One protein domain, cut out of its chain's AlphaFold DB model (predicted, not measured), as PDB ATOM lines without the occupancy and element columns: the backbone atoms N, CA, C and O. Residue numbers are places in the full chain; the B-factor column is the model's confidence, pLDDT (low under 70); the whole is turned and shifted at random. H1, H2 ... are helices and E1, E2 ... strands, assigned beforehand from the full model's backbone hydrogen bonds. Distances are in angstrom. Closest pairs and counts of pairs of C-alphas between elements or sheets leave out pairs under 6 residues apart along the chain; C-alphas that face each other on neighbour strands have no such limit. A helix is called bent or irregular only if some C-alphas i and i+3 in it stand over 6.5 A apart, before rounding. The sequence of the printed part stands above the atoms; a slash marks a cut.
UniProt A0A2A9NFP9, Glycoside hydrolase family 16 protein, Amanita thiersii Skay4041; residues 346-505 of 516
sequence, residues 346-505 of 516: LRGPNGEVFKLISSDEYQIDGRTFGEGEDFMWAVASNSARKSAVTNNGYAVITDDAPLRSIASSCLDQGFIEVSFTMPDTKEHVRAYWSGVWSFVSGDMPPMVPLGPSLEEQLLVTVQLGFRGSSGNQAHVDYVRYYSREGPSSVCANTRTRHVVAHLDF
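What this domain is: This is residues 346 to 505 of the 516 residues of the protein "Glycoside hydrolase family 16 protein" of Amanita thiersii Skay4041 (UniProt A0A2A9NFP9). Two sheets lie face to face as a sandwich: a larger, strongly twisted one of E1, E3, E4, E6, E7, E8 and E10, and a smaller one of E2, E5, E9 and E11, the strands of the one at 27 degrees to those of the other. The small helix H1 sits at one end, beside the short strands E2 to E5. The 160 printed residues, under half of them in named elements, hold E1, E2, H1 and then E3 to E11 in order, and the class is mostly strand. The larger sheet is branched, with antiparallel neighbours; the smaller has the order E2, E5, E9, E11 and is mixed. The whole is compact, with a radius of gyration of the C-alphas of 15.8 A and spans of 47 by 37 by 26 A.

How they stand to each other: E1, residues 353 to 360, bends by 57 degrees at residue 357 and is antiparallel to E10, residues 473 to 484, with N 357 and O 481 within hydrogen-bond range at 2.8 A. E2, residues 377 to 379, is antiparallel to E5, residues 403 to 405, with N 378 and O 404 at 2.9 A. H1, residues 382 to 387, only grazes both sheets, with residues 384 to 387. It is irregular, C-alphas 383 and 386 being 7.7 A apart; 0 of 2 O i to N i+4 pairs and 2 of 3 O i to N i+3 pairs are within hydrogen-bond range. E3, residues 388 to 390, and E4, residues 395 to 398, form a hairpin, with N 389 and O 396 at 3.1 A; E10 is on the other side of E4, with N 395 and O 476 at 2.9 A. E6, residues 415 to 421, E7, residues 428 to 434, and E8, residues 436 to 441, form a meander, each strand the antiparallel neighbour of the one before, with N 418 and O 431 at 2.9 A and N 432 and O 438 at 2.9 A. E6 is also antiparallel to E10, with N 417 and O 480 at 2.9 A. E9, residues 457 to 465, is antiparallel to E5, with N 405 and O 460 at 2.8 A, and parallel to E11, residues 496 to 504, with N 461 and O 499 at 2.9 A.

Where its parts are: E1 begins at C-alpha 353 (-7.388, -25.235, 22.404) and measures 20.6 A. E6 measures 20.2 A, E9 25.7 A and E10, the longest strand by residues, 34.1 A. E11, 24.8 A, ends at C-alpha 504 (-3.514, -37.341, -7.133).

The domain as a whole: The C-alphas farthest apart, those of Ser 469 and Pro 487, are 50.5 A apart. The printed part has no cut. The links E1 to E2, E8 to E9 and E10 to E11 are long. Mean pLDDT of the printed part is 77.7; 34 residues are under 70, among them 465 to 472 and 486 to 495.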
ATOM      1  N   LEU A 346      -2.154 -26.577  19.780       84.44
ATOM      2  CA  LEU A 346      -2.517 -25.483  18.882       84.44
ATOM      3  C   LEU A 346      -3.690 -24.666  19.446       84.44
ATOM      4  O   LEU A 346      -4.543 -25.176  20.175       84.44
ATOM      5  N   ARG A 347      -3.762 -23.383  19.079       83.50
ATOM      6  CA  ARG A 347      -4.903 -22.506  19.383       83.50
ATOM      7  C   ARG A 347      -5.649 -22.175  18.097       83.50
ATOM      8  O   ARG A 347      -5.055 -21.651  17.160       83.50
ATOM      9  N   GLY A 348      -6.943 -22.472  18.066       79.25
ATOM     10  CA  GLY A 348      -7.822 -22.086  16.968       79.25
ATOM     11  C   GLY A 348      -8.120 -20.582  16.962       79.25
ATOM     12  O   GLY A 348      -7.962 -19.916  17.990       79.25
ATOM     13  N   PRO A 349      -8.611 -20.035  15.835       75.25
ATOM     14  CA  PRO A 349      -8.898 -18.603  15.691       75.25
ATOM     15  C   PRO A 349      -9.941 -18.084  16.695       75.25
ATOM     16  O   PRO A 349      -9.923 -16.908  17.048       75.25
ATOM     17  N   ASN A 350     -10.807 -18.965  17.205       76.06
ATOM     18  CA  ASN A 350     -11.835 -18.652  18.204       76.06
ATOM     19  C   ASN A 350     -11.328 -18.725  19.662       76.06
ATOM     20  O   ASN A 350     -12.120 -18.607  20.594       76.06
ATOM     21  N   GLY A 351     -10.034 -18.985  19.885       79.19
ATOM     22  CA  GLY A 351      -9.448 -19.198  21.217       79.19
ATOM     23  C   GLY A 351      -9.574 -20.628  21.764       79.19
ATOM     24  O   GLY A 351      -9.020 -20.914  22.827       79.19
ATOM     25  N   GLU A 352     -10.249 -21.524  21.039       81.62
ATOM     26  CA  GLU A 352     -10.318 -22.964  21.324       81.62
ATOM     27  C   GLU A 352      -8.913 -23.592  21.354       81.62
ATOM     28  O   GLU A 352      -8.059 -23.258  20.531       81.62
ATOM     29  N   VAL A 353      -8.667 -24.513  22.290       84.88
ATOM     30  CA  VAL A 353      -7.388 -25.235  22.404       84.88
ATOM     31  C   VAL A 353      -7.533 -26.622  21.786       84.88
ATOM     32  O   VAL A 353      -8.456 -27.365  22.117       84.88
ATOM     33  N   PHE A 354      -6.603 -26.972  20.902       85.38
ATOM     34  CA  PHE A 354      -6.523 -28.258  20.222       85.38
ATOM     35  C   PHE A 354      -5.276 -28.994  20.693       85.38
ATOM     36  O   PHE A 354      -4.148 -28.559  20.460       85.38
ATOM     37  N   LYS A 355      -5.487 -30.114  21.376       87.19
ATOM     38  CA  LYS A 355      -4.437 -30.938  21.959       87.19
ATOM     39  C   LYS A 355      -4.109 -32.097  21.030       87.19
ATOM     40  O   LYS A 355      -5.011 -32.775  20.533       87.19
ATOM     41  N   LEU A 356      -2.821 -32.338  20.830       87.94
ATOM     42  CA  LEU A 356      -2.329 -33.497  20.103       87.94
ATOM     43  C   LEU A 356      -2.670 -34.790  20.873       87.94
ATOM     44  O   LEU A 356      -2.320 -34.930  22.045       87.94
ATOM     45  N   ILE A 357      -3.360 -35.726  20.216       85.31
ATOM     46  CA  ILE A 357      -3.598 -37.095  20.709       85.31
ATOM     47  C   ILE A 357      -2.503 -38.035  20.210       85.31
ATOM     48  O   ILE A 357      -2.039 -38.895  20.959       85.31
ATOM     49  N   SER A 358      -2.123 -37.891  18.939       86.81
ATOM     50  CA  SER A 358      -1.194 -38.795  18.268       86.81
ATOM     51  C   SER A 358      -0.351 -38.079  17.223       86.81
ATOM     52  O   SER A 358      -0.846 -37.167  16.557       86.81
ATOM     53  N   SER A 359       0.892 -38.520  17.052       89.44
ATOM     54  CA  SER A 359       1.781 -38.060  15.987       89.44
ATOM     55  C   SER A 359       2.771 -39.136  15.552       89.44
ATOM     56  O   SER A 359       3.120 -40.025  16.326       89.44
ATOM     57  N   ASP A 360       3.235 -39.014  14.311       90.00
ATOM     58  CA  ASP A 360       4.371 -39.741  13.752       90.00
ATOM     59  C   ASP A 360       5.145 -38.771  12.842       90.00
ATOM     60  O   ASP A 360       4.576 -38.249  11.880       90.00
ATOM     61  N   GLU A 361       6.409 -38.482  13.168       90.19
ATOM     62  CA  GLU A 361       7.288 -37.579  12.400       90.19
ATOM     63  C   GLU A 361       8.317 -38.364  11.560       90.19
ATOM     64  O   GLU A 361       9.296 -37.803  11.062       90.19
ATOM     65  N   TYR A 362       8.145 -39.689  11.449       89.50
ATOM     66  CA  TYR A 362       8.951 -40.600  10.630       89.50
ATOM     67  C   TYR A 362      10.471 -40.562  10.884       89.50
ATOM     68  O   TYR A 362      11.253 -41.019  10.051       89.50
ATOM     69  N   GLN A 363      10.897 -40.068  12.051       85.56
ATOM     70  CA  GLN A 363      12.283 -39.678  12.338       85.56
ATOM     71  C   GLN A 363      13.258 -40.854  12.572       85.56
ATOM     72  O   GLN A 363      14.474 -40.647  12.575       85.56
ATOM     73  N   ILE A 364      12.743 -42.077  12.749       83.19
ATOM     74  CA  ILE A 364      13.522 -43.324  12.821       83.19
ATOM     75  C   ILE A 364      13.683 -43.881  11.404       83.19
ATOM     76  O   ILE A 364      12.700 -44.342  10.822       83.19
ATOM     77  N   ASP A 365      14.900 -43.871  10.862       86.75
ATOM     78  CA  ASP A 365      15.202 -44.352   9.505       86.75
ATOM     79  C   ASP A 365      15.195 -45.890   9.383       86.75
ATOM     80  O   ASP A 365      15.555 -46.615  10.310       86.75
ATOM     81  N   GLY A 366      14.811 -46.403   8.208       84.38
ATOM     82  CA  GLY A 366      14.805 -47.838   7.895       84.38
ATOM     83  C   GLY A 366      13.606 -48.629   8.436       84.38
ATOM     84  O   GLY A 366      13.552 -49.845   8.243       84.38
ATOM     85  N   ARG A 367      12.630 -47.968   9.070       85.94
ATOM     86  CA  ARG A 367      11.367 -48.579   9.513       85.94
ATOM     87  C   ARG A 367      10.543 -49.009   8.296       85.94
ATOM     88  O   ARG A 367      10.338 -48.218   7.376       85.94
ATOM     89  N   THR A 368      10.061 -50.255   8.299       86.69
ATOM     90  CA  THR A 368       9.203 -50.823   7.245       86.69
ATOM     91  C   THR A 368       7.785 -51.055   7.750       86.69
ATOM     92  O   THR A 368       7.589 -51.554   8.853       86.69
ATOM     93  N   PHE A 369       6.792 -50.743   6.918       87.94
ATOM     94  CA  PHE A 369       5.371 -50.780   7.289       87.94
ATOM     95  C   PHE A 369       4.678 -52.093   6.878       87.94
ATOM     96  O   PHE A 369       3.600 -52.094   6.277       87.94
ATOM     97  N   GLY A 370       5.332 -53.229   7.142       83.81
ATOM     98  CA  GLY A 370       4.736 -54.556   6.964       83.81
ATOM     99  C   GLY A 370       3.683 -54.872   8.032       83.81
ATOM    100  O   GLY A 370       3.664 -54.263   9.102       83.81
ATOM    101  N   GLU A 371       2.809 -55.845   7.764       83.19
ATOM    102  CA  GLU A 371       1.826 -56.310   8.749       83.19
ATOM    103  C   GLU A 371       2.518 -56.819  10.025       83.19
ATOM    104  O   GLU A 371       3.318 -57.753   9.985       83.19
ATOM    105  N   GLY A 372       2.199 -56.191  11.161       79.25
ATOM    106  CA  GLY A 372       2.759 -56.533  12.471       79.25
ATOM    107  C   GLY A 372       4.183 -56.027  12.733       79.25
ATOM    108  O   GLY A 372       4.772 -56.430  13.735       79.25
ATOM    109  N   GLU A 373       4.745 -55.177  11.867       82.38
ATOM    110  CA  GLU A 373       6.084 -54.605  12.073       82.38
ATOM    111  C   GLU A 373       6.048 -53.274  12.823       82.38
ATOM    112  O   GLU A 373       6.769 -53.102  13.804       82.38
ATOM    113  N   ASP A 374       5.194 -52.356  12.372       85.25
ATOM    114  CA  ASP A 374       4.961 -51.055  12.994       85.25
ATOM    115  C   ASP A 374       3.652 -51.048  13.805       85.25
ATOM    116  O   ASP A 374       2.760 -51.871  13.583       85.25
ATOM    117  N   PHE A 375       3.541 -50.125  14.763       83.69
ATOM    118  CA  PHE A 375       2.385 -50.008  15.656       83.69
ATOM    119  C   PHE A 375       1.327 -49.001  15.170       83.69
ATOM    120  O   PHE A 375       0.164 -49.106  15.566       83.69
ATOM    121  N   MET A 376       1.699 -48.059  14.296       83.19
ATOM    122  CA  MET A 376       0.816 -47.014  13.773       83.19
ATOM    123  C   MET A 376       0.312 -47.308  12.361       83.19
ATOM    124  O   MET A 376      -0.853 -47.032  12.081       83.19
ATOM    125  N   TRP A 377       1.146 -47.868  11.482       87.75
ATOM    126  CA  TRP A 377       0.927 -47.906  10.035       87.75
ATOM    127  C   TRP A 377       1.227 -49.269   9.405       87.75
ATOM    128  O   TRP A 377       2.273 -49.869   9.632       87.75
ATOM    129  N   ALA A 378       0.347 -49.715   8.510       88.81
ATOM    130  CA  ALA A 378       0.571 -50.876   7.654       88.81
ATOM    131  C   ALA A 378       0.251 -50.542   6.191       88.81
ATOM    132  O   ALA A 378      -0.758 -49.898   5.891       88.81
ATOM    133  N   VAL A 379       1.071 -51.031   5.260       87.75
ATOM    134  CA  VAL A 379       0.710 -51.053   3.834       87.75
ATOM    135  C   VAL A 379      -0.455 -52.027   3.634       87.75
ATOM    136  O   VAL A 379      -0.492 -53.095   4.241       87.75
ATOM    137  N   ALA A 380      -1.401 -51.706   2.747       80.31
ATOM    138  CA  ALA A 380      -2.589 -52.543   2.519       80.31
ATOM    139  C   ALA A 380      -2.315 -53.966   1.964       80.31
ATOM    140  O   ALA A 380      -3.253 -54.749   1.812       80.31
ATOM    141  N   SER A 381      -1.064 -54.310   1.635       78.75
ATOM    142  CA  SER A 381      -0.649 -55.646   1.192       78.75
ATOM    143  C   SER A 381       0.818 -55.917   1.534       78.75
ATOM    144  O   SER A 381       1.696 -55.132   1.173       78.75
ATOM    145  N   ASN A 382       1.106 -57.074   2.139       75.12
ATOM    146  CA  ASN A 382       2.474 -57.492   2.481       75.12
ATOM    147  C   ASN A 382       3.401 -57.644   1.263       75.12
ATOM    148  O   ASN A 382       4.614 -57.485   1.396       75.12
ATOM    149  N   SER A 383       2.859 -57.884   0.064       75.31
ATOM    150  CA  SER A 383       3.650 -57.884  -1.177       75.31
ATOM    151  C   SER A 383       4.280 -56.516  -1.468       75.31
ATOM    152  O   SER A 383       5.344 -56.450  -2.075       75.31
ATOM    153  N   ALA A 384       3.654 -55.436  -0.989       77.50
ATOM    154  CA  ALA A 384       4.122 -54.056  -1.086       77.50
ATOM    155  C   ALA A 384       4.855 -53.580   0.189       77.50
ATOM    156  O   ALA A 384       5.077 -52.387   0.369       77.50
ATOM    157  N   ARG A 385       5.299 -54.491   1.072       78.50
ATOM    158  CA  ARG A 385       6.074 -54.148   2.284       78.50
ATOM    159  C   ARG A 385       7.332 -53.314   1.990       78.50
ATOM    160  O   ARG A 385       7.718 -52.483   2.802       78.50
ATOM    161  N   LYS A 386       7.986 -53.538   0.843       81.25
ATOM    162  CA  LYS A 386       9.160 -52.754   0.406       81.25
ATOM    163  C   LYS A 386       8.800 -51.406  -0.223       81.25
ATOM    164  O   LYS A 386       9.699 -50.610  -0.466       81.25
ATOM    165  N   SER A 387       7.521 -51.169  -0.499       84.06
ATOM    166  CA  SER A 387       7.036 -49.947  -1.130       84.06
ATOM    167  C   SER A 387       6.852 -48.804  -0.133       84.06
ATOM    168  O   SER A 387       6.684 -47.680  -0.574       84.06
ATOM    169  N   ALA A 388       6.902 -49.032   1.183       85.56
ATOM    170  CA  ALA A 388       6.874 -47.950   2.168       85.56
ATOM    171  C   ALA A 388       7.969 -48.151   3.228       85.56
ATOM    172  O   ALA A 388       7.963 -49.151   3.955       85.56
ATOM    173  N   VAL A 389       8.914 -47.207   3.298       88.69
ATOM    174  CA  VAL A 389      10.095 -47.250   4.182       88.69
ATOM    175  C   VAL A 389      10.433 -45.833   4.660       88.69
ATOM    176  O   VAL A 389      10.331 -44.893   3.876       88.69
ATOM    177  N   THR A 390      10.864 -45.643   5.908       89.62
ATOM    178  CA  THR A 390      11.375 -44.332   6.361       89.62
ATOM    179  C   THR A 390      12.826 -44.083   5.937       89.62
ATOM    180  O   THR A 390      13.648 -45.004   5.936       89.62
ATOM    181  N   ASN A 391      13.159 -42.843   5.567       87.62
ATOM    182  CA  ASN A 391      14.505 -42.464   5.127       87.62
ATOM    183  C   ASN A 391      14.761 -40.945   5.253       87.62
ATOM    184  O   ASN A 391      14.032 -40.146   4.670       87.62
ATOM    185  N   ASN A 392      15.839 -40.550   5.936       83.50
ATOM    186  CA  ASN A 392      16.201 -39.171   6.299       83.50
ATOM    187  C   ASN A 392      15.116 -38.416   7.099       83.50
ATOM    188  O   ASN A 392      14.997 -37.196   6.981       83.50
ATOM    189  N   GLY A 393      14.320 -39.120   7.908       83.62
ATOM    190  CA  GLY A 393      13.219 -38.518   8.670       83.62
ATOM    191  C   GLY A 393      12.019 -38.080   7.820       83.62
ATOM    192  O   GLY A 393      11.488 -36.987   8.042       83.62
ATOM    193  N   TYR A 394      11.642 -38.925   6.855       87.06
ATOM    194  CA  TYR A 394      10.420 -38.887   6.039       87.06
ATOM    195  C   TYR A 394       9.929 -40.327   5.826       87.06
ATOM    196  O   TYR A 394      10.758 -41.235   5.718       87.06
ATOM    197  N   ALA A 395       8.623 -40.562   5.676       87.94
ATOM    198  CA  ALA A 395       8.127 -41.822   5.110       87.94
ATOM    199  C   ALA A 395       8.135 -41.750   3.579       87.94
ATOM    200  O   ALA A 395       7.393 -40.969   2.983       87.94
ATOM    201  N   VAL A 396       8.960 -42.589   2.949       88.12
ATOM    202  CA  VAL A 396       9.052 -42.722   1.494       88.12
ATOM    203  C   VAL A 396       8.097 -43.822   1.036       88.12
ATOM    204  O   VAL A 396       8.349 -45.010   1.248       88.12
ATOM    205  N   ILE A 397       6.991 -43.420   0.412       86.62
ATOM    206  CA  ILE A 397       6.013 -44.311  -0.222       86.62
ATOM    207  C   ILE A 397       6.355 -44.426  -1.711       86.62
ATOM    208  O   ILE A 397       6.668 -43.433  -2.359       86.62
ATOM    209  N   THR A 398       6.308 -45.640  -2.247       84.25
ATOM    210  CA  THR A 398       6.698 -46.007  -3.611       84.25
ATOM    211  C   THR A 398       5.537 -46.699  -4.328       84.25
ATOM    212  O   THR A 398       4.759 -47.405  -3.686       84.25
ATOM    213  N   ASP A 399       5.430 -46.533  -5.649       77.69
ATOM    214  CA  ASP A 399       4.443 -47.220  -6.509       77.69
ATOM    215  C   ASP A 399       2.982 -47.073  -6.028       77.69
ATOM    216  O   ASP A 399       2.207 -48.032  -6.015       77.69
ATOM    217  N   ASP A 400       2.617 -45.858  -5.601       75.88
ATOM    218  CA  ASP A 400       1.283 -45.449  -5.135       75.88
ATOM    219  C   ASP A 400       0.678 -46.321  -4.003       75.88
ATOM    220  O   ASP A 400      -0.544 -46.374  -3.809       75.88
ATOM    221  N   ALA A 401       1.531 -47.019  -3.241       82.75
ATOM    222  CA  ALA A 401       1.120 -47.982  -2.223       82.75
ATOM    223  C   ALA A 401       0.369 -47.310  -1.046       82.75
ATOM    224  O   ALA A 401       0.954 -46.493  -0.332       82.75
ATOM    225  N   PRO A 402      -0.905 -47.658  -0.777       83.44
ATOM    226  CA  PRO A 402      -1.679 -47.016   0.283       83.44
ATOM    227  C   PRO A 402      -1.186 -47.430   1.679       83.44
ATOM    228  O   PRO A 402      -1.217 -48.614   2.040       83.44
ATOM    229  N   LEU A 403      -0.789 -46.432   2.470       86.88
ATOM    230  CA  LEU A 403      -0.367 -46.559   3.863       86.88
ATOM    231  C   LEU A 403      -1.577 -46.311   4.775       86.88
ATOM    232  O   LEU A 403      -2.197 -45.252   4.718       86.88
ATOM    233  N   ARG A 404      -1.950 -47.292   5.599       88.25
ATOM    234  CA  ARG A 404      -3.178 -47.271   6.407       88.25
ATOM    235  C   ARG A 404      -2.854 -47.311   7.895       88.25
ATOM    236  O   ARG A 404      -2.017 -48.113   8.303       88.25
ATOM    237  N   SER A 405      -3.541 -46.506   8.703       87.56
ATOM    238  CA  SER A 405      -3.412 -46.578  10.157       87.56
ATOM    239  C   SER A 405      -3.896 -47.941  10.670       87.56
ATOM    240  O   SER A 405      -4.859 -48.516  10.154       87.56
ATOM    241  N   ILE A 406      -3.194 -48.497  11.655       82.81
ATOM    242  CA  ILE A 406      -3.544 -49.761  12.318       82.81
ATOM    243  C   ILE A 406      -4.518 -49.464  13.458       82.81
ATOM    244  O   ILE A 406      -5.592 -50.059  13.536       82.81
ATOM    245  N   ALA A 407      -4.157 -48.503  14.310       77.94
ATOM    246  CA  ALA A 407      -5.040 -47.962  15.326       77.94
ATOM    247  C   ALA A 407      -6.117 -47.058  14.701       77.94
ATOM    248  O   ALA A 407      -5.865 -46.314  13.744       77.94
ATOM    249  N   SER A 408      -7.313 -47.101  15.284       75.44
ATOM    250  CA  SER A 408      -8.381 -46.134  15.049       75.44
ATOM    251  C   SER A 408      -8.334 -45.028  16.109       75.44
ATOM    252  O   SER A 408      -8.088 -45.292  17.285       75.44
ATOM    253  N   SER A 409      -8.570 -43.777  15.705       75.81
ATOM    254  CA  SER A 409      -8.539 -42.610  16.606       75.81
ATOM    255  C   SER A 409      -9.924 -41.992  16.789       75.81
ATOM    256  O   SER A 409     -10.665 -41.824  15.822       75.81
ATOM    257  N   CYS A 410     -10.271 -41.634  18.027       75.56
ATOM    258  CA  CYS A 410     -11.444 -40.812  18.351       75.56
ATOM    259  C   CYS A 410     -11.067 -39.326  18.223       75.56
ATOM    260  O   CYS A 410      -9.993 -38.941  18.685       75.56
ATOM    261  N   LEU A 411     -11.913 -38.506  17.589       75.38
ATOM    262  CA  LEU A 411     -11.563 -37.131  17.213       75.38
ATOM    263  C   LEU A 411     -12.730 -36.158  17.476       75.38
ATOM    264  O   LEU A 411     -13.480 -35.788  16.574       75.38
ATOM    265  N   ASP A 412     -12.889 -35.749  18.736       74.44
ATOM    266  CA  ASP A 412     -14.007 -34.912  19.189       74.44
ATOM    267  C   ASP A 412     -13.832 -33.446  18.750       74.44
ATOM    268  O   ASP A 412     -13.014 -32.699  19.299       74.44
ATOM    269  N   GLN A 413     -14.572 -33.056  17.704       78.25
ATOM    270  CA  GLN A 413     -14.508 -31.741  17.038       78.25
ATOM    271  C   GLN A 413     -13.082 -31.340  16.611       78.25
ATOM    272  O   GLN A 413     -12.760 -30.162  16.462       78.25
ATOM    273  N   GLY A 414     -12.232 -32.347  16.395       83.06
ATOM    274  CA  GLY A 414     -10.822 -32.223  16.052       83.06
ATOM    275  C   GLY A 414     -10.515 -32.397  14.565       83.06
ATOM    276  O   GLY A 414     -11.404 -32.605  13.737       83.06
ATOM    277  N   PHE A 415      -9.233 -32.325  14.224       86.75
ATOM    278  CA  PHE A 415      -8.752 -32.407  12.847       86.75
ATOM    279  C   PHE A 415      -7.451 -33.206  12.745       86.75
ATOM    280  O   PHE A 415      -6.729 -33.398  13.724       86.75
ATOM    281  N   ILE A 416      -7.166 -33.689  11.539       87.75
ATOM    282  CA  ILE A 416      -5.942 -34.429  11.216       87.75
ATOM    283  C   ILE A 416      -5.104 -33.551  10.293       87.75
ATOM    284  O   ILE A 416      -5.633 -33.023   9.317       87.75
ATOM    285  N   GLU A 417      -3.822 -33.390  10.599       89.38
ATOM    286  CA  GLU A 417      -2.841 -32.691   9.769       89.38
ATOM    287  C   GLU A 417      -1.855 -33.713   9.192       89.38
ATOM    288  O   GLU A 417      -1.348 -34.574   9.913       89.38
ATOM    289  N   VAL A 418      -1.572 -33.620   7.894       88.94
ATOM    290  CA  VAL A 418      -0.524 -34.408   7.233       88.94
ATOM    291  C   VAL A 418       0.295 -33.486   6.341       88.94
ATOM    292  O   VAL A 418      -0.281 -32.759   5.533       88.94
ATOM    293  N   SER A 419       1.620 -33.515   6.463       87.75
ATOM    294  CA  SER A 419       2.520 -32.750   5.589       87.75
ATOM    295  C   SER A 419       3.239 -33.667   4.607       87.75
ATOM    296  O   SER A 419       3.647 -34.775   4.962       87.75
ATOM    297  N   PHE A 420       3.391 -33.197   3.372       85.44
ATOM    298  CA  PHE A 420       4.017 -33.919   2.270       85.44
ATOM    299  C   PHE A 420       5.044 -33.036   1.568       85.44
ATOM    300  O   PHE A 420       4.716 -31.914   1.182       85.44
ATOM    301  N   THR A 421       6.233 -33.569   1.299       82.31
ATOM    302  CA  THR A 421       7.206 -32.944   0.394       82.31
ATOM    303  C   THR A 421       7.020 -33.508  -1.016       82.31
ATOM    304  O   THR A 421       7.134 -34.719  -1.230       82.31
ATOM    305  N   MET A 422       6.770 -32.650  -2.008       74.19
ATOM    306  CA  MET A 422       6.730 -33.080  -3.411       74.19
ATOM    307  C   MET A 422       8.121 -33.548  -3.892       74.19
ATOM    308  O   MET A 422       9.103 -32.839  -3.668       74.19
ATOM    309  N   PRO A 423       8.244 -34.679  -4.615       68.75
ATOM    310  CA  PRO A 423       9.547 -35.210  -5.033       68.75
ATOM    311  C   PRO A 423      10.266 -34.334  -6.075       68.75
ATOM    312  O   PRO A 423      11.493 -34.257  -6.068       68.75
ATOM    313  N   ASP A 424       9.507 -33.669  -6.952       68.00
ATOM    314  CA  ASP A 424      10.025 -32.904  -8.096       68.00
ATOM    315  C   ASP A 424      10.304 -31.433  -7.725       68.00
ATOM    316  O   ASP A 424      11.416 -30.937  -7.898       68.00
ATOM    317  N   THR A 425       9.322 -30.744  -7.129       70.00
ATOM    318  CA  THR A 425       9.428 -29.321  -6.750       70.00
ATOM    319  C   THR A 425      10.022 -29.080  -5.361       70.00
ATOM    320  O   THR A 425      10.451 -27.962  -5.083       70.00
ATOM    321  N   LYS A 426      10.044 -30.095  -4.481       74.56
ATOM    322  CA  LYS A 426      10.333 -29.973  -3.034       74.56
ATOM    323  C   LYS A 426       9.414 -29.006  -2.279       74.56
ATOM    324  O   LYS A 426       9.753 -28.541  -1.196       74.56
ATOM    325  N   GLU A 427       8.242 -28.721  -2.836       77.50
ATOM    326  CA  GLU A 427       7.210 -27.927  -2.178       77.50
ATOM    327  C   GLU A 427       6.580 -28.729  -1.029       77.50
ATOM    328  O   GLU A 427       6.212 -29.893  -1.215       77.50
ATOM    329  N   HIS A 428       6.442 -28.106   0.144       80.94
ATOM    330  CA  HIS A 428       5.692 -28.674   1.263       80.94
ATOM    331  C   HIS A 428       4.199 -28.368   1.107       80.94
ATOM    332  O   HIS A 428       3.799 -27.204   1.044       80.94
ATOM    333  N   VAL A 429       3.371 -29.410   1.095       82.31
ATOM    334  CA  VAL A 429       1.907 -29.314   1.057       82.31
ATOM    335  C   VAL A 429       1.341 -29.879   2.351       82.31
ATOM    336  O   VAL A 429       1.526 -31.057   2.657       82.31
ATOM    337  N   ARG A 430       0.610 -29.049   3.098       86.19
ATOM    338  CA  ARG A 430      -0.117 -29.449   4.305       86.19
ATOM    339  C   ARG A 430      -1.569 -29.759   3.955       86.19
ATOM    340  O   ARG A 430      -2.279 -28.934   3.379       86.19
ATOM    341  N   ALA A 431      -2.007 -30.966   4.285       85.44
ATOM    342  CA  ALA A 431      -3.377 -31.429   4.150       85.44
ATOM    343  C   ALA A 431      -4.054 -31.449   5.522       85.44
ATOM    344  O   ALA A 431      -3.552 -32.081   6.451       85.44
ATOM    345  N   TYR A 432      -5.217 -30.813   5.627       86.69
ATOM    346  CA  TYR A 432      -6.032 -30.816   6.838       86.69
ATOM    347  C   TYR A 432      -7.348 -31.547   6.582       86.69
ATOM    348  O   TYR A 432      -8.054 -31.234   5.619       86.69
ATOM    349  N   TRP A 433      -7.705 -32.492   7.451       85.94
ATOM    350  CA  TRP A 433      -9.008 -33.153   7.433       85.94
ATOM    351  C   TRP A 433      -9.872 -32.720   8.610       85.94
ATOM    352  O   TRP A 433      -9.530 -32.960   9.767       85.94
ATOM    353  N   SER A 434     -11.033 -32.155   8.292       82.56
ATOM    354  CA  SER A 434     -12.085 -31.771   9.237       82.56
ATOM    355  C   SER A 434     -13.439 -32.213   8.666       82.56
ATOM    356  O   SER A 434     -14.269 -31.403   8.252       82.56
ATOM    357  N   GLY A 435     -13.628 -33.527   8.508       78.75
ATOM    358  CA  GLY A 435     -14.759 -34.124   7.777       78.75
ATOM    359  C   GLY A 435     -14.603 -34.114   6.249       78.75
ATOM    360  O   GLY A 435     -14.973 -35.084   5.584       78.75
ATOM    361  N   VAL A 436     -13.989 -33.062   5.702       80.56
ATOM    362  CA  VAL A 436     -13.528 -32.941   4.307       80.56
ATOM    363  C   VAL A 436     -12.023 -32.652   4.321       80.56
ATOM    364  O   VAL A 436     -11.520 -32.063   5.277       80.56
ATOM    365  N   TRP A 437     -11.300 -33.082   3.283       81.75
ATOM    366  CA  TRP A 437      -9.892 -32.727   3.091       81.75
ATOM    367  C   TRP A 437      -9.756 -31.342   2.455       81.75
ATOM    368  O   TRP A 437     -10.409 -31.039   1.457       81.75
ATOM    369  N   SER A 438      -8.859 -30.535   3.005       81.75
ATOM    370  CA  SER A 438      -8.395 -29.263   2.452       81.75
ATOM    371  C   SER A 438      -6.872 -29.296   2.315       81.75
ATOM    372  O   SER A 438      -6.203 -30.028   3.046       81.75
ATOM    373  N   PHE A 439      -6.323 -28.544   1.361       80.69
ATOM    374  CA  PHE A 439      -4.903 -28.583   1.006       80.69
ATOM    375  C   PHE A 439      -4.335 -27.165   0.945       80.69
ATOM    376  O   PHE A 439      -4.969 -26.264   0.394       80.69
ATOM    377  N   VAL A 440      -3.156 -26.979   1.531       80.69
ATOM    378  CA  VAL A 440      -2.515 -25.685   1.779       80.69
ATOM    379  C   VAL A 440      -1.043 -25.786   1.366       80.69
ATOM    380  O   VAL A 440      -0.309 -26.628   1.878       80.69
ATOM    381  N   SER A 441      -0.620 -24.943   0.421       75.50
ATOM    382  CA  SER A 441       0.788 -24.820   0.002       75.50
ATOM    383  C   SER A 441       1.618 -24.074   1.062       75.50
ATOM    384  O   SER A 441       1.071 -23.305   1.859       75.50
ATOM    385  N   GLY A 442       2.928 -24.335   1.086       65.19
ATOM    386  CA  GLY A 442       3.841 -24.064   2.200       65.19
ATOM    387  C   GLY A 442       3.839 -22.639   2.764       65.19
ATOM    388  O   GLY A 442       3.970 -22.494   3.978       65.19
ATOM    389  N   ASP A 443       3.624 -21.621   1.926       59.50
ATOM    390  CA  ASP A 443       3.694 -20.198   2.304       59.50
ATOM    391  C   ASP A 443       2.516 -19.712   3.175       59.50
ATOM    392  O   ASP A 443       2.576 -18.631   3.762       59.50
ATOM    393  N   MET A 444       1.421 -20.476   3.270       61.53
ATOM    394  CA  MET A 444       0.275 -20.098   4.108       61.53
ATOM    395  C   MET A 444       0.464 -20.522   5.576       61.53
ATOM    396  O   MET A 444       0.925 -21.638   5.841       61.53
ATOM    397  N   PRO A 445       0.052 -19.689   6.556       61.88
ATOM    398  CA  PRO A 445       0.157 -20.024   7.977       61.88
ATOM    399  C   PRO A 445      -0.620 -21.309   8.320       61.88
ATOM    400  O   PRO A 445      -1.555 -21.671   7.599       61.88
ATOM    401  N   PRO A 446      -0.257 -22.022   9.406       65.19
ATOM    402  CA  PRO A 446      -0.971 -23.224   9.831       65.19
ATOM    403  C   PRO A 446      -2.443 -22.903  10.100       65.19
ATOM    404  O   PRO A 446      -2.775 -22.083  10.958       65.19
ATOM    405  N   MET A 447      -3.331 -23.539   9.338       68.75
ATOM    406  CA  MET A 447      -4.771 -23.377   9.498       68.75
ATOM    407  C   MET A 447      -5.283 -24.396  10.512       68.75
ATOM    408  O   MET A 447      -5.001 -25.584  10.402       68.75
ATOM    409  N   VAL A 448      -6.069 -23.927  11.478       73.56
ATOM    410  CA  VAL A 448      -6.751 -24.765  12.471       73.56
ATOM    411  C   VAL A 448      -8.233 -24.831  12.089       73.56
ATOM    412  O   VAL A 448      -8.989 -23.921  12.450       73.56
ATOM    413  N   PRO A 449      -8.670 -25.832  11.301       75.06
ATOM    414  CA  PRO A 449     -10.075 -25.985  10.950       75.06
ATOM    415  C   PRO A 449     -10.868 -26.542  12.137       75.06
ATOM    416  O   PRO A 449     -10.385 -27.396  12.881       75.06
ATOM    417  N   LEU A 450     -12.120 -26.106  12.291       71.12
ATOM    418  CA  LEU A 450     -13.026 -26.717  13.261       71.12
ATOM    419  C   LEU A 450     -13.481 -28.083  12.739       71.12
ATOM    420  O   LEU A 450     -14.030 -28.190  11.639       71.12
ATOM    421  N   GLY A 451     -13.266 -29.126  13.537       69.19
ATOM    422  CA  GLY A 451     -13.730 -30.468  13.223       69.19
ATOM    423  C   GLY A 451     -15.243 -30.626  13.403       69.19
ATOM    424  O   GLY A 451     -15.821 -30.023  14.311       69.19
ATOM    425  N   PRO A 452     -15.911 -31.474  12.602       67.56
ATOM    426  CA  PRO A 452     -17.252 -31.937  12.937       67.56
ATOM    427  C   PRO A 452     -17.223 -32.743  14.245       67.56
ATOM    428  O   PRO A 452     -16.248 -33.437  14.533       67.56
ATOM    429  N   SER A 453     -18.310 -32.710  15.020       65.94
ATOM    430  CA  SER A 453     -18.470 -33.637  16.150       65.94
ATOM    431  C   SER A 453     -18.624 -35.051  15.595       65.94
ATOM    432  O   SER A 453     -19.529 -35.301  14.796       65.94
ATOM    433  N   LEU A 454     -17.731 -35.956  15.986       65.19
ATOM    434  CA  LEU A 454     -17.684 -37.328  15.494       65.19
ATOM    435  C   LEU A 454     -17.658 -38.294  16.673       65.19
ATOM    436  O   LEU A 454     -16.659 -38.418  17.371       65.19
ATOM    437  N   GLU A 455     -18.764 -39.012  16.849       66.31
ATOM    438  CA  GLU A 455     -18.885 -40.119  17.808       66.31
ATOM    439  C   GLU A 455     -18.289 -41.436  17.260       66.31
ATOM    440  O   GLU A 455     -18.229 -42.436  17.976       66.31
ATOM    441  N   GLU A 456     -17.895 -41.440  15.979       71.00
ATOM    442  CA  GLU A 456     -17.327 -42.567  15.231       71.00
ATOM    443  C   GLU A 456     -15.791 -42.563  15.298       71.00
ATOM    444  O   GLU A 456     -15.154 -41.510  15.254       71.00
ATOM    445  N   GLN A 457     -15.181 -43.748  15.334       75.00
ATOM    446  CA  GLN A 457     -13.723 -43.882  15.292       75.00
ATOM    447  C   GLN A 457     -13.195 -43.713  13.863       75.00
ATOM    448  O   GLN A 457     -13.827 -44.162  12.912       75.00
ATOM    449  N   LEU A 458     -12.008 -43.136  13.689       78.50
ATOM    450  CA  LEU A 458     -11.426 -42.865  12.373       78.50
ATOM    451  C   LEU A 458     -10.271 -43.809  12.053       78.50
ATOM    452  O   LEU A 458      -9.360 -43.966  12.865       78.50
ATOM    453  N   LEU A 459     -10.282 -44.378  10.845       83.75
ATOM    454  CA  LEU A 459      -9.137 -45.082  10.261       83.75
ATOM    455  C   LEU A 459      -8.657 -44.324   9.019       83.75
ATOM    456  O   LEU A 459      -9.431 -44.138   8.077       83.75
ATOM    457  N   VAL A 460      -7.394 -43.899   9.010       83.44
ATOM    458  CA  VAL A 460      -6.827 -43.080   7.929       83.44
ATOM    459  C   VAL A 460      -6.089 -43.966   6.935       83.44
ATOM    460  O   VAL A 460      -5.229 -44.750   7.324       83.44
ATOM    461  N   THR A 461      -6.367 -43.804   5.644       84.50
ATOM    462  CA  THR A 461      -5.523 -44.333   4.565       84.50
ATOM    463  C   THR A 461      -4.928 -43.169   3.788       84.50
ATOM    464  O   THR A 461      -5.662 -42.428   3.139       84.50
ATOM    465  N   VAL A 462      -3.609 -43.023   3.815       81.75
ATOM    466  CA  VAL A 462      -2.865 -42.098   2.960       81.75
ATOM    467  C   VAL A 462      -2.544 -42.815   1.650       81.75
ATOM    468  O   VAL A 462      -1.865 -43.841   1.652       81.75
ATOM    469  N   GLN A 463      -3.047 -42.295   0.530       79.88
ATOM    470  CA  GLN A 463      -2.738 -42.801  -0.805       79.88
ATOM    471  C   GLN A 463      -2.308 -41.648  -1.710       79.88
ATOM    472  O   GLN A 463      -3.099 -40.770  -2.056       79.88
ATOM    473  N   LEU A 464      -1.036 -41.673  -2.088       74.44
ATOM    474  CA  LEU A 464      -0.387 -40.650  -2.895       74.44
ATOM    475  C   LEU A 464      -0.175 -41.236  -4.294       74.44
ATOM    476  O   LEU A 464       0.408 -42.309  -4.401       74.44
ATOM    477  N   GLY A 465      -0.705 -40.585  -5.330       64.81
ATOM    478  CA  GLY A 465      -0.725 -41.085  -6.706       64.81
ATOM    479  C   GLY A 465       0.127 -40.241  -7.649       64.81
ATOM    480  O   GLY A 465      -0.184 -39.062  -7.854       64.81
ATOM    481  N   PHE A 466       1.168 -40.825  -8.247       63.41
ATOM    482  CA  PHE A 466       2.129 -40.106  -9.093       63.41
ATOM    483  C   PHE A 466       2.097 -40.581 -10.541       63.41
ATOM    484  O   PHE A 466       2.334 -41.742 -10.858       63.41
ATOM    485  N   ARG A 467       1.879 -39.635 -11.462       51.34
ATOM    486  CA  ARG A 467       1.859 -39.895 -12.910       51.34
ATOM    487  C   ARG A 467       2.921 -39.091 -13.670       51.34
ATOM    488  O   ARG A 467       2.646 -38.531 -14.728       51.34
ATOM    489  N   GLY A 468       4.131 -39.034 -13.110       46.69
ATOM    490  CA  GLY A 468       5.312 -38.367 -13.675       46.69
ATOM    491  C   GLY A 468       6.469 -39.342 -13.925       46.69
ATOM    492  O   GLY A 468       6.509 -40.425 -13.353       46.69
ATOM    493  N   SER A 469       7.420 -38.977 -14.790       42.50
ATOM    494  CA  SER A 469       8.510 -39.872 -15.228       42.50
ATOM    495  C   SER A 469       9.796 -39.792 -14.388       42.50
ATOM    496  O   SER A 469      10.838 -40.270 -14.835       42.50
ATOM    497  N   SER A 470       9.757 -39.159 -13.213       46.25
ATOM    498  CA  SER A 470      10.921 -38.812 -12.376       46.25
ATOM    499  C   SER A 470      10.924 -39.520 -11.010       46.25
ATOM    500  O   SER A 470      11.305 -38.944  -9.996       46.25
ATOM    501  N   GLY A 471      10.564 -40.806 -11.001       54.00
ATOM    502  CA  GLY A 471      10.589 -41.668  -9.816       54.00
ATOM    503  C   GLY A 471       9.241 -41.728  -9.099       54.00
ATOM    504  O   GLY A 471       8.693 -40.710  -8.690       54.00
ATOM    505  N   ASN A 472       8.724 -42.943  -8.915       68.44
ATOM    506  CA  ASN A 472       7.437 -43.208  -8.267       68.44
ATOM    507  C   ASN A 472       7.536 -43.071  -6.733       68.44
ATOM    508  O   ASN A 472       7.127 -43.994  -6.039       68.44
ATOM    509  N   GLN A 473       8.157 -42.015  -6.193       75.56
ATOM    510  CA  GLN A 473       8.425 -41.865  -4.755       75.56
ATOM    511  C   GLN A 473       7.793 -40.601  -4.172       75.56
ATOM    512  O   GLN A 473       7.870 -39.521  -4.749       75.56
ATOM    513  N   ALA A 474       7.193 -40.756  -2.998       78.62
ATOM    514  CA  ALA A 474       6.409 -39.755  -2.296       78.62
ATOM    515  C   ALA A 474       6.931 -39.604  -0.872       78.62
ATOM    516  O   ALA A 474       7.120 -40.613  -0.195       78.62
ATOM    517  N   HIS A 475       7.153 -38.378  -0.401       85.50
ATOM    518  CA  HIS A 475       7.666 -38.140   0.947       85.50
ATOM    519  C   HIS A 475       6.551 -37.587   1.841       85.50
ATOM    520  O   HIS A 475       6.013 -36.512   1.577       85.50
ATOM    521  N   VAL A 476       6.206 -38.322   2.900       88.50
ATOM    522  CA  VAL A 476       5.376 -37.822   4.008       88.50
ATOM    523  C   VAL A 476       6.310 -37.292   5.091       88.50
ATOM    524  O   VAL A 476       7.213 -38.010   5.524       88.50
ATOM    525  N   ASP A 477       6.101 -36.050   5.518       88.56
ATOM    526  CA  ASP A 477       6.955 -35.382   6.505       88.56
ATOM    527  C   ASP A 477       6.516 -35.746   7.930       88.56
ATOM    528  O   ASP A 477       7.348 -36.075   8.771       88.56
ATOM    529  N   TYR A 478       5.204 -35.692   8.190       90.75
ATOM    530  CA  TYR A 478       4.577 -36.060   9.461       90.75
ATOM    531  C   TYR A 478       3.065 -36.279   9.310       90.75
ATOM    532  O   TYR A 478       2.434 -35.736   8.397       90.75
ATOM    533  N   VAL A 479       2.475 -37.017  10.254       89.81
ATOM    534  CA  VAL A 479       1.023 -37.107  10.491       89.81
ATOM    535  C   VAL A 479       0.734 -36.727  11.943       89.81
ATOM    536  O   VAL A 479       1.402 -37.220  12.849       89.81
ATOM    537  N   ARG A 480      -0.281 -35.887  12.185       89.75
ATOM    538  CA  ARG A 480      -0.695 -35.422  13.521       89.75
ATOM    539  C   ARG A 480      -2.218 -35.438  13.678       89.75
ATOM    540  O   ARG A 480      -2.950 -35.041  12.774       89.75
ATOM    541  N   TYR A 481      -2.694 -35.877  14.840       88.38
ATOM    542  CA  TYR A 481      -4.114 -35.989  15.187       88.38
ATOM    543  C   TYR A 481      -4.436 -35.069  16.367       88.38
ATOM    544  O   TYR A 481      -3.962 -35.303  17.482       88.38
ATOM    545  N   TYR A 482      -5.269 -34.055  16.143       87.12
ATOM    546  CA  TYR A 482      -5.665 -33.076  17.154       87.12
ATOM    547  C   TYR A 482      -7.127 -33.257  17.569       87.12
ATOM    548  O   TYR A 482      -7.992 -33.457  16.721       87.12
ATOM    549  N   SER A 483      -7.421 -33.096  18.858       85.19
ATOM    550  CA  SER A 483      -8.787 -33.035  19.399       85.19
ATOM    551  C   SER A 483      -8.960 -31.790  20.256       85.19
ATOM    552  O   SER A 483      -7.993 -31.310  20.855       85.19
ATOM    553  N   ARG A 484     -10.176 -31.245  20.335       83.88
ATOM    554  CA  ARG A 484     -10.416 -30.037  21.131       83.88
ATOM    555  C   ARG A 484     -10.442 -30.355  22.628       83.88
ATOM    556  O   ARG A 484     -11.022 -31.351  23.054       83.88
ATOM    557  N   GLU A 485      -9.839 -29.490  23.435       74.81
ATOM    558  CA  GLU A 485      -9.900 -29.557  24.894       74.81
ATOM    559  C   GLU A 485     -11.262 -29.031  25.389       74.81
ATOM    560  O   GLU A 485     -11.614 -27.870  25.180       74.81
ATOM    561  N   GLY A 486     -12.062 -29.903  26.010       66.44
ATOM    562  CA  GLY A 486     -13.429 -29.600  26.442       66.44
ATOM    563  C   GLY A 486     -14.096 -30.777  27.171       66.44
ATOM    564  O   GLY A 486     -13.436 -31.785  27.432       66.44
ATOM    565  N   PRO A 487     -15.393 -30.674  27.523       55.97
ATOM    566  CA  PRO A 487     -16.153 -31.793  28.079       55.97
ATOM    567  C   PRO A 487     -16.332 -32.860  26.992       55.97
ATOM    568  O   PRO A 487     -17.170 -32.702  26.108       55.97
ATOM    569  N   SER A 488     -15.513 -33.913  27.033       53.72
ATOM    570  CA  SER A 488     -15.362 -34.839  25.907       53.72
ATOM    571  C   SER A 488     -16.672 -35.527  25.538       53.72
ATOM    572  O   SER A 488     -17.233 -36.258  26.366       53.72
ATOM    573  N   SER A 489     -17.086 -35.406  24.274       51.97
ATOM    574  CA  SER A 489     -17.937 -36.433  23.689       51.97
ATOM    575  C   SER A 489     -17.096 -37.708  23.604       51.97
ATOM    576  O   SER A 489     -16.141 -37.840  22.839       51.97
ATOM    577  N   VAL A 490     -17.372 -38.636  24.519       55.44
ATOM    578  CA  VAL A 490     -16.809 -39.982  24.452       55.44
ATOM    579  C   VAL A 490     -17.309 -40.576  23.142       55.44
ATOM    580  O   VAL A 490     -18.517 -40.533  22.912       55.44
ATOM    581  N   CYS A 491     -16.427 -41.138  22.304       61.09
ATOM    582  CA  CYS A 491     -16.847 -41.888  21.116       61.09
ATOM    583  C   CYS A 491     -17.710 -43.086  21.546       61.09
ATOM    584  O   CYS A 491     -17.211 -44.176  21.827       61.09
ATOM    585  N   ALA A 492     -19.017 -42.847  21.654       53.88
ATOM    586  CA  ALA A 492     -20.007 -43.779  22.176       53.88
ATOM    587  C   ALA A 492     -20.365 -44.869  21.157       53.88
ATOM    588  O   ALA A 492     -21.020 -45.854  21.500       53.88
ATOM    589  N   ASN A 493     -19.939 -44.692  19.905       56.97
ATOM    590  CA  ASN A 493     -20.245 -45.570  18.796       56.97
ATOM    591  C   ASN A 493     -19.023 -46.431  18.441       56.97
ATOM    592  O   ASN A 493     -17.930 -45.928  18.184       56.97
ATOM    593  N   THR A 494     -19.207 -47.750  18.372       61.12
ATOM    594  CA  THR A 494     -18.165 -48.709  17.956       61.12
ATOM    595  C   THR A 494     -17.946 -48.739  16.439       61.12
ATOM    596  O   THR A 494     -17.207 -49.580  15.929       61.12
ATOM    597  N   ARG A 495     -18.599 -47.840  15.697       69.38
ATOM    598  CA  ARG A 495     -18.492 -47.725  14.246       69.38
ATOM    599  C   ARG A 495     -17.200 -47.016  13.844       69.38
ATOM    600  O   ARG A 495     -16.988 -45.851  14.174       69.38
ATOM    601  N   THR A 496     -16.375 -47.718  13.074       73.25
ATOM    602  CA  THR A 496     -15.191 -47.152  12.424       73.25
ATOM    603  C   THR A 496     -15.565 -46.583  11.060       73.25
ATOM    604  O   THR A 496     -16.124 -47.284  10.217       73.25
ATOM    605  N   ARG A 497     -15.220 -45.319  10.827       77.12
ATOM    606  CA  ARG A 497     -15.326 -44.635   9.544       77.12
ATOM    607  C   ARG A 497     -13.955 -44.588   8.878       77.12
ATOM    608  O   ARG A 497     -12.983 -44.087   9.443       77.12
ATOM    609  N   HIS A 498     -13.886 -45.100   7.656       79.44
ATOM    610  CA  HIS A 498     -12.674 -45.037   6.850       79.44
ATOM    611  C   HIS A 498     -12.550 -43.659   6.187       79.44
ATOM    612  O   HIS A 498     -13.518 -43.111   5.659       79.44
ATOM    613  N   VAL A 499     -11.348 -43.086   6.223       76.38
ATOM    614  CA  VAL A 499     -11.033 -41.791   5.617       76.38
ATOM    615  C   VAL A 499      -9.817 -41.970   4.719       76.38
ATOM    616  O   VAL A 499      -8.711 -42.209   5.194       76.38
ATOM    617  N   VAL A 500     -10.015 -41.844   3.406       77.06
ATOM    618  CA  VAL A 500      -8.924 -41.938   2.430       77.06
ATOM    619  C   VAL A 500      -8.451 -40.534   2.056       77.06
ATOM    620  O   VAL A 500      -9.207 -39.746   1.482       77.06
ATOM    621  N   ALA A 501      -7.196 -40.222   2.372       70.81
ATOM    622  CA  ALA A 501      -6.464 -39.100   1.801       70.81
ATOM    623  C   ALA A 501      -5.945 -39.526   0.424       70.81
ATOM    624  O   ALA A 501      -4.816 -39.994   0.300       70.81
ATOM    625  N   HIS A 502      -6.793 -39.429  -0.603       70.19
ATOM    626  CA  HIS A 502      -6.346 -39.614  -1.982       70.19
ATOM    627  C   HIS A 502      -5.749 -38.299  -2.493       70.19
ATOM    628  O   HIS A 502      -6.446 -37.285  -2.569       70.19
ATOM    629  N   LEU A 503      -4.464 -38.325  -2.833       65.19
ATOM    630  CA  LEU A 503      -3.688 -37.190  -3.322       65.19
ATOM    631  C   LEU A 503      -3.138 -37.542  -4.701       65.19
ATOM    632  O   LEU A 503      -2.125 -38.218  -4.829       65.19
ATOM    633  N   ASP A 504      -3.862 -37.119  -5.731       64.38
ATOM    634  CA  ASP A 504      -3.514 -37.341  -7.133       64.38
ATOM    635  C   ASP A 504      -2.687 -36.150  -7.646       64.38
ATOM    636  O   ASP A 504      -3.213 -35.044  -7.782       64.38
ATOM    637  N   PHE A 505      -1.394 -36.357  -7.911       62.12
ATOM    638  CA  PHE A 505      -0.454 -35.294  -8.298       62.12
ATOM    639  C   PHE A 505      -0.482 -34.977  -9.810       62.12
ATOM    640  O   PHE A 505       0.522 -34.589 -10.408       62.12
TER     641      PHE A 505